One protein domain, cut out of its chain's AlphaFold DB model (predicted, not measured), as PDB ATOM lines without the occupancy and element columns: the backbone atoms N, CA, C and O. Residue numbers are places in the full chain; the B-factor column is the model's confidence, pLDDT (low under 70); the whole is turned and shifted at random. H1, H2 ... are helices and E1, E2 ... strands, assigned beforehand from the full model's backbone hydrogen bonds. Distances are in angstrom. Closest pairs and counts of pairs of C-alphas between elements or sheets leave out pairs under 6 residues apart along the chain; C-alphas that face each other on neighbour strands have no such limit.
ATOM      1  N   ALA A  66      34.861 124.280 185.305       83.12
ATOM      2  CA  ALA A  66      35.979 123.704 184.573       83.12
ATOM      3  C   ALA A  66      35.642 122.266 184.150       83.12
ATOM      4  O   ALA A  66      35.248 121.445 184.978       83.12
ATOM      5  N   GLU A  67      35.799 121.969 182.863       93.75
ATOM      6  CA  GLU A  67      35.498 120.658 182.296       93.75
ATOM      7  C   GLU A  67      36.580 119.647 182.719       93.75
ATOM      8  O   GLU A  67      37.782 119.911 182.638       93.75
ATOM      9  N   GLU A  68      36.177 118.476 183.212       93.69
ATOM     10  CA  GLU A  68      37.126 117.467 183.691       93.69
ATOM     11  C   GLU A  68      37.728 116.674 182.525       93.69
ATOM     12  O   GLU A  68      37.018 116.082 181.714       93.69
ATOM     13  N   LEU A  69      39.060 116.624 182.462       92.88
ATOM     14  CA  LEU A  69      39.802 115.871 181.457       92.88
ATOM     15  C   LEU A  69      40.551 114.729 182.135       92.88
ATOM     16  O   LEU A  69      41.387 114.948 183.010       92.88
ATOM     17  N   LEU A  70      40.249 113.502 181.721       94.19
ATOM     18  CA  LEU A  70      40.735 112.302 182.382       94.19
ATOM     19  C   LEU A  70      41.770 111.570 181.525       94.19
ATOM     20  O   LEU A  70      41.524 111.265 180.358       94.19
ATOM     21  N   ILE A  71      42.911 111.234 182.120       93.62
ATOM     22  CA  ILE A  71      43.927 110.383 181.497       93.62
ATOM     23  C   ILE A  71      43.936 109.018 182.191       93.62
ATOM     24  O   ILE A  71      43.755 108.922 183.401       93.62
ATOM     25  N   ALA A  72      44.157 107.950 181.425       93.50
ATOM     26  CA  ALA A  72      44.357 106.611 181.968       93.50
ATOM     27  C   ALA A  72      45.853 106.258 182.031       93.50
ATOM     28  O   ALA A  72      46.602 106.542 181.094       93.50
ATOM     29  N   GLY A  73      46.284 105.621 183.119       89.62
ATOM     30  CA  GLY A  73      47.660 105.178 183.338       89.62
ATOM     31  C   GLY A  73      47.757 103.722 183.792       89.62
ATOM     32  O   GLY A  73      46.866 103.183 184.445       89.62
ATOM     33  N   PHE A  74      48.876 103.085 183.470       89.62
ATOM     34  CA  PHE A  74      49.198 101.729 183.899       89.62
ATOM     35  C   PHE A  74      50.583 101.757 184.538       89.62
ATOM     36  O   PHE A  74      51.571 102.024 183.852       89.62
ATOM     37  N   PHE A  75      50.659 101.526 185.849       87.38
ATOM     38  CA  PHE A  75      51.908 101.633 186.604       87.38
ATOM     39  C   PHE A  75      52.154 100.343 187.387       87.38
ATOM     40  O   PHE A  75      51.306  99.975 188.189       87.38
ATOM     41  N   PRO A  76      53.296  99.656 187.214       82.56
ATOM     42  CA  PRO A  76      53.611  98.475 188.011       82.56
ATOM     43  C   PRO A  76      53.923  98.904 189.446       82.56
ATOM     44  O   PRO A  76      55.018  99.381 189.729       82.56
ATOM     45  N   THR A  77      52.970  98.782 190.367       79.94
ATOM     46  CA  THR A  77      53.139  99.223 191.767       79.94
ATOM     47  C   THR A  77      53.351  98.076 192.748       79.94
ATOM     48  O   THR A  77      53.711  98.309 193.905       79.94
ATOM     49  N   THR A  78      53.177  96.839 192.286       82.38
ATOM     50  CA  THR A  78      53.250  95.622 193.097       82.38
ATOM     51  C   THR A  78      54.571  95.521 193.872       82.38
ATOM     52  O   THR A  78      55.657  95.607 193.304       82.38
ATOM     53  N   ALA A  79      54.492  95.326 195.193       71.38
ATOM     54  CA  ALA A  79      55.656  95.330 196.087       71.38
ATOM     55  C   ALA A  79      56.650  94.182 195.833       71.38
ATOM     56  O   ALA A  79      57.850  94.365 196.013       71.38
ATOM     57  N   ASN A  80      56.143  93.034 195.379       73.38
ATOM     58  CA  ASN A  80      56.887  91.775 195.267       73.38
ATOM     59  C   ASN A  80      57.696  91.637 193.965       73.38
ATOM     60  O   ASN A  80      58.238  90.570 193.693       73.38
ATOM     61  N   LEU A  81      57.751  92.693 193.151       67.12
ATOM     62  CA  LEU A  81      58.450  92.725 191.868       67.12
ATOM     63  C   LEU A  81      59.474  93.858 191.881       67.12
ATOM     64  O   LEU A  81      59.203  94.945 192.404       67.12
ATOM     65  N   SER A  82      60.644  93.620 191.289       68.06
ATOM     66  CA  SER A  82      61.721  94.614 191.238       68.06
ATOM     67  C   SER A  82      61.290  95.877 190.474       68.06
ATOM     68  O   SER A  82      61.520  97.006 190.909       68.06
ATOM     69  N   GLU A  83      60.511  95.679 189.416       66.56
ATOM     70  CA  GLU A  83      59.885  96.672 188.549       66.56
ATOM     71  C   GLU A  83      58.813  97.482 189.288       66.56
ATOM     72  O   GLU A  83      58.540  98.632 188.941       66.56
ATOM     73  N   GLY A  84      58.266  96.921 190.370       63.78
ATOM     74  CA  GLY A  84      57.358  97.603 191.281       63.78
ATOM     75  C   GLY A  84      57.970  98.846 191.922       63.78
ATOM     76  O   GLY A  84      57.265  99.813 192.215       63.78
ATOM     77  N   ALA A  85      59.291  98.854 192.141       69.44
ATOM     78  CA  ALA A  85      59.993 100.018 192.681       69.44
ATOM     79  C   ALA A  85      59.915 101.226 191.739       69.44
ATOM     80  O   ALA A  85      59.799 102.359 192.207       69.44
ATOM     81  N   ILE A  86      59.912 100.980 190.427       74.25
ATOM     82  CA  ILE A  86      59.818 102.026 189.409       74.25
ATOM     83  C   ILE A  86      58.411 102.627 189.421       74.25
ATOM     84  O   ILE A  86      58.272 103.837 189.589       74.25
ATOM     85  N   GLY A  87      57.355 101.812 189.323       72.12
ATOM     86  CA  GLY A  87      55.986 102.342 189.303       72.12
ATOM     87  C   GLY A  87      55.578 103.028 190.612       72.12
ATOM     88  O   GLY A  87      54.877 104.039 190.564       72.12
ATOM     89  N   ARG A  88      56.102 102.595 191.772       81.38
ATOM     90  CA  ARG A  88      55.931 103.320 193.052       81.38
ATOM     91  C   ARG A  88      56.541 104.725 193.045       81.38
ATOM     92  O   ARG A  88      56.024 105.600 193.731       81.38
ATOM     93  N   GLY A  89      57.614 104.953 192.286       84.12
ATOM     94  CA  GLY A  89      58.219 106.279 192.114       84.12
ATOM     95  C   GLY A  89      57.488 107.157 191.093       84.12
ATOM     96  O   GLY A  89      57.466 108.382 191.230       84.12
ATOM     97  N   VAL A  90      56.845 106.544 190.097       89.62
ATOM     98  CA  VAL A  90      56.135 107.260 189.026       89.62
ATOM     99  C   VAL A  90      54.839 107.896 189.528       89.62
ATOM    100  O   VAL A  90      54.581 109.055 189.207       89.62
ATOM    101  N   VAL A  91      54.048 107.203 190.354       90.31
ATOM    102  CA  VAL A  91      52.760 107.732 190.849       90.31
ATOM    103  C   VAL A  91      52.913 109.093 191.569       90.31
ATOM    104  O   VAL A  91      52.193 110.035 191.223       90.31
ATOM    105  N   PRO A  92      53.874 109.284 192.499       91.12
ATOM    106  CA  PRO A  92      54.145 110.594 193.097       91.12
ATOM    107  C   PRO A  92      54.541 111.673 192.083       91.12
ATOM    108  O   PRO A  92      54.102 112.819 192.209       91.12
ATOM    109  N   ALA A  93      55.347 111.322 191.077       92.75
ATOM    110  CA  ALA A  93      55.788 112.257 190.046       92.75
ATOM    111  C   ALA A  93      54.615 112.726 189.172       92.75
ATOM    112  O   ALA A  93      54.467 113.924 188.928       92.75
ATOM    113  N   VAL A  94      53.735 111.806 188.775       93.88
ATOM    114  CA  VAL A  94      52.516 112.118 188.015       93.88
ATOM    115  C   VAL A  94      51.598 113.039 188.818       93.88
ATOM    116  O   VAL A  94      51.152 114.062 188.303       93.88
ATOM    117  N   ASN A  95      51.391 112.762 190.106       93.38
ATOM    118  CA  ASN A  95      50.567 113.611 190.972       93.38
ATOM    119  C   ASN A  95      51.144 115.020 191.174       93.38
ATOM    120  O   ASN A  95      50.397 115.974 191.401       93.38
ATOM    121  N   LEU A  96      52.468 115.179 191.143       95.06
ATOM    122  CA  LEU A  96      53.094 116.503 191.164       95.06
ATOM    123  C   LEU A  96      52.914 117.227 189.828       95.06
ATOM    124  O   LEU A  96      52.590 118.412 189.829       95.06
ATOM    125  N   ALA A  97      53.058 116.518 188.708       94.62
ATOM    126  CA  ALA A  97      52.839 117.081 187.382       94.62
ATOM    127  C   ALA A  97      51.387 117.551 187.189       94.62
ATOM    128  O   ALA A  97      51.177 118.677 186.747       94.62
ATOM    129  N   LEU A  98      50.395 116.751 187.598       95.00
ATOM    130  CA  LEU A  98      48.975 117.129 187.552       95.00
ATOM    131  C   LEU A  98      48.699 118.398 188.354       95.00
ATOM    132  O   LEU A  98      48.061 119.323 187.860       95.00
ATOM    133  N   ARG A  99      49.239 118.477 189.576       94.69
ATOM    134  CA  ARG A  99      49.128 119.682 190.407       94.69
ATOM    135  C   ARG A  99      49.760 120.894 189.734       94.69
ATOM    136  O   ARG A  99      49.159 121.960 189.738       94.69
ATOM    137  N   HIS A 100      50.940 120.732 189.140       94.44
ATOM    138  CA  HIS A 100      51.630 121.822 188.458       94.44
ATOM    139  C   HIS A 100      50.848 122.330 187.238       94.44
ATOM    140  O   HIS A 100      50.651 123.536 187.102       94.44
ATOM    141  N   ILE A 101      50.349 121.419 186.397       94.12
ATOM    142  CA  ILE A 101      49.555 121.747 185.207       94.12
ATOM    143  C   ILE A 101      48.271 122.473 185.612       94.12
ATOM    144  O   ILE A 101      48.043 123.582 185.145       94.12
ATOM    145  N   ASN A 102      47.500 121.909 186.546       93.88
ATOM    146  CA  ASN A 102      46.237 122.500 186.997       93.88
ATOM    147  C   ASN A 102      46.419 123.830 187.751       93.88
ATOM    148  O   ASN A 102      45.487 124.622 187.820       93.88
ATOM    149  N   SER A 103      47.597 124.090 188.333       93.12
ATOM    150  CA  SER A 103      47.894 125.366 189.007       93.12
ATOM    151  C   SER A 103      48.243 126.510 188.049       93.12
ATOM    152  O   SER A 103      48.265 127.670 188.456       93.12
ATOM    153  N   SER A 104      48.556 126.191 186.791       91.50
ATOM    154  CA  SER A 104      49.002 127.163 185.801       91.50
ATOM    155  C   SER A 104      47.851 127.528 184.861       91.50
ATOM    156  O   SER A 104      47.429 126.685 184.074       91.50
ATOM    157  N   PRO A 105      47.402 128.796 184.826       86.81
ATOM    158  CA  PRO A 105      46.333 129.227 183.919       86.81
ATOM    159  C   PRO A 105      46.752 129.201 182.438       86.81
ATOM    160  O   PRO A 105      45.933 129.411 181.547       86.81
ATOM    161  N   HIS A 106      48.036 128.965 182.151       89.19
ATOM    162  CA  HIS A 106      48.553 128.852 180.789       89.19
ATOM    163  C   HIS A 106      48.372 127.459 180.180       89.19
ATOM    164  O   HIS A 106      48.458 127.325 178.957       89.19
ATOM    165  N   PHE A 107      48.137 126.431 180.997       85.00
ATOM    166  CA  PHE A 107      47.942 125.067 180.524       85.00
ATOM    167  C   PHE A 107      46.483 124.660 180.720       85.00
ATOM    168  O   PHE A 107      45.979 124.707 181.832       85.00
ATOM    169  N   LEU A 108      45.825 124.247 179.627       85.88
ATOM    170  CA  LEU A 108      44.448 123.729 179.629       85.88
ATOM    171  C   LEU A 108      43.423 124.669 180.322       85.88
ATOM    172  O   LEU A 108      42.745 124.250 181.257       85.88
ATOM    173  N   PRO A 109      43.280 125.939 179.885       88.00
ATOM    174  CA  PRO A 109      42.345 126.874 180.510       88.00
ATOM    175  C   PRO A 109      40.900 126.380 180.381       88.00
ATOM    176  O   PRO A 109      40.481 125.967 179.300       88.00
ATOM    177  N   GLY A 110      40.149 126.440 181.482       89.56
ATOM    178  CA  GLY A 110      38.776 125.931 181.546       89.56
ATOM    179  C   GLY A 110      38.672 124.411 181.692       89.56
ATOM    180  O   GLY A 110      37.560 123.896 181.694       89.56
ATOM    181  N   TYR A 111      39.794 123.702 181.847       92.00
ATOM    182  CA  TYR A 111      39.821 122.261 182.086       92.00
ATOM    183  C   TYR A 111      40.550 121.923 183.385       92.00
ATOM    184  O   TYR A 111      41.519 122.581 183.766       92.00
ATOM    185  N   ARG A 112      40.124 120.842 184.042       92.94
ATOM    186  CA  ARG A 112      40.827 120.245 185.180       92.94
ATOM    187  C   ARG A 112      41.318 118.854 184.805       92.94
ATOM    188  O   ARG A 112      40.517 117.972 184.518       92.94
ATOM    189  N   LEU A 113      42.631 118.653 184.829       94.19
ATOM    190  CA  LEU A 113      43.250 117.382 184.468       94.19
ATOM    191  C   LEU A 113      43.291 116.419 185.661       94.19
ATOM    192  O   LEU A 113      43.784 116.786 186.729       94.19
ATOM    193  N   ASP A 114      42.852 115.180 185.467       94.50
ATOM    194  CA  ASP A 114      42.947 114.105 186.458       94.50
ATOM    195  C   ASP A 114      43.409 112.783 185.821       94.50
ATOM    196  O   ASP A 114      43.430 112.637 184.594       94.50
ATOM    197  N   ILE A 115      43.820 111.820 186.645       94.94
ATOM    198  CA  ILE A 115      44.303 110.515 186.186       94.94
ATOM    199  C   ILE A 115      43.620 109.357 186.917       94.94
ATOM    200  O   ILE A 115      43.583 109.300 188.144       94.94
ATOM    201  N   ILE A 116      43.167 108.368 186.151       93.50
ATOM    202  CA  ILE A 116      42.827 107.039 186.664       93.50
ATOM    203  C   ILE A 116      43.975 106.108 186.316       93.50
ATOM    204  O   ILE A 116      44.343 105.984 185.150       93.50
ATOM    205  N   TRP A 117      44.544 105.430 187.307       91.31
ATOM    206  CA  TRP A 117      45.618 104.477 187.056       91.31
ATOM    207  C   TRP A 117      45.384 103.138 187.738       91.31
ATOM    208  O   TRP A 117      44.784 103.069 188.807       91.31
ATOM    209  N   ASN A 118      45.876 102.078 187.096       89.19
ATOM    210  CA  ASN A 118      45.774 100.702 187.573       89.19
ATOM    211  C   ASN A 118      47.157 100.053 187.694       89.19
ATOM    212  O   ASN A 118      48.064 100.359 186.911       89.19
ATOM    213  N   ASP A 119      47.296  99.131 188.651       83.56
ATOM    214  CA  ASP A 119      48.495  98.298 188.780       83.56
ATOM    215  C   ASP A 119      48.518  97.230 187.686       83.56
ATOM    216  O   ASP A 119      47.558  96.476 187.524       83.56
ATOM    217  N   THR A 120      49.617  97.150 186.941       81.62
ATOM    218  CA  THR A 120      49.796  96.134 185.896       81.62
ATOM    219  C   THR A 120      50.194  94.768 186.434       81.62
ATOM    220  O   THR A 120      50.143  93.812 185.668       81.62
ATOM    221  N   GLN A 121      50.589  94.664 187.710       74.94
ATOM    222  CA  GLN A 121      50.977  93.410 188.364       74.94
ATOM    223  C   GLN A 121      51.886  92.545 187.479       74.94
ATOM    224  O   GLN A 121      51.555  91.394 187.211       74.94
ATOM    225  N   LEU A 122      52.995  93.114 186.982       67.88
ATOM    226  CA  LEU A 122      53.918  92.460 186.042       67.88
ATOM    227  C   LEU A 122      54.486  91.140 186.596       67.88
ATOM    228  O   LEU A 122      55.622  91.083 187.052       67.88
TER     229      LEU A 122
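This is residues 66 to 122 of the 139 residues of the protein "Gaba-B receptor, putative" of Ixodes scapularis (UniProt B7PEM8). Look for a rod made of a two-stranded parallel ribbon, E1 beside E2, with one long helix, H1, running back along one face. The 57 printed residues run E1, H1, E2, class mixed; the whole is loose, with a radius of gyration of the C-alphas of 13.5 A and spans of 41 by 16 by 10 A.

Find C-alpha 67 at (35.498, 120.658, 182.296); E1 runs from there to residue 75, 25.5 A. H1, residues 84 to 103, covers 29.4 A. E2, residues 111 to 119, covers 26.3 A and ends at (48.495, 98.298, 188.780).

E1 and E2 are parallel neighbours at 23 degrees; check N 71 and O 114, 2.9 A. E1, H1 and E2 form a strand-helix-strand unit, parallel strands joined through a helix, with a right-handed crossover. The closest C-alphas of H1 and E2 are Asn 102 and Arg 112, 6.1 A; of E1 and H1, Phe 75 and Gly 87, 4.9 A. In H1, 14 of 16 O i to N i+4 pairs are within hydrogen-bond range.

The C-alphas farthest apart, Asn 80 and Gly 110, are 41.0 A apart. The printed part has no cut, and both links are short. Residues 81 to 85 and 122 have pLDDT under 70.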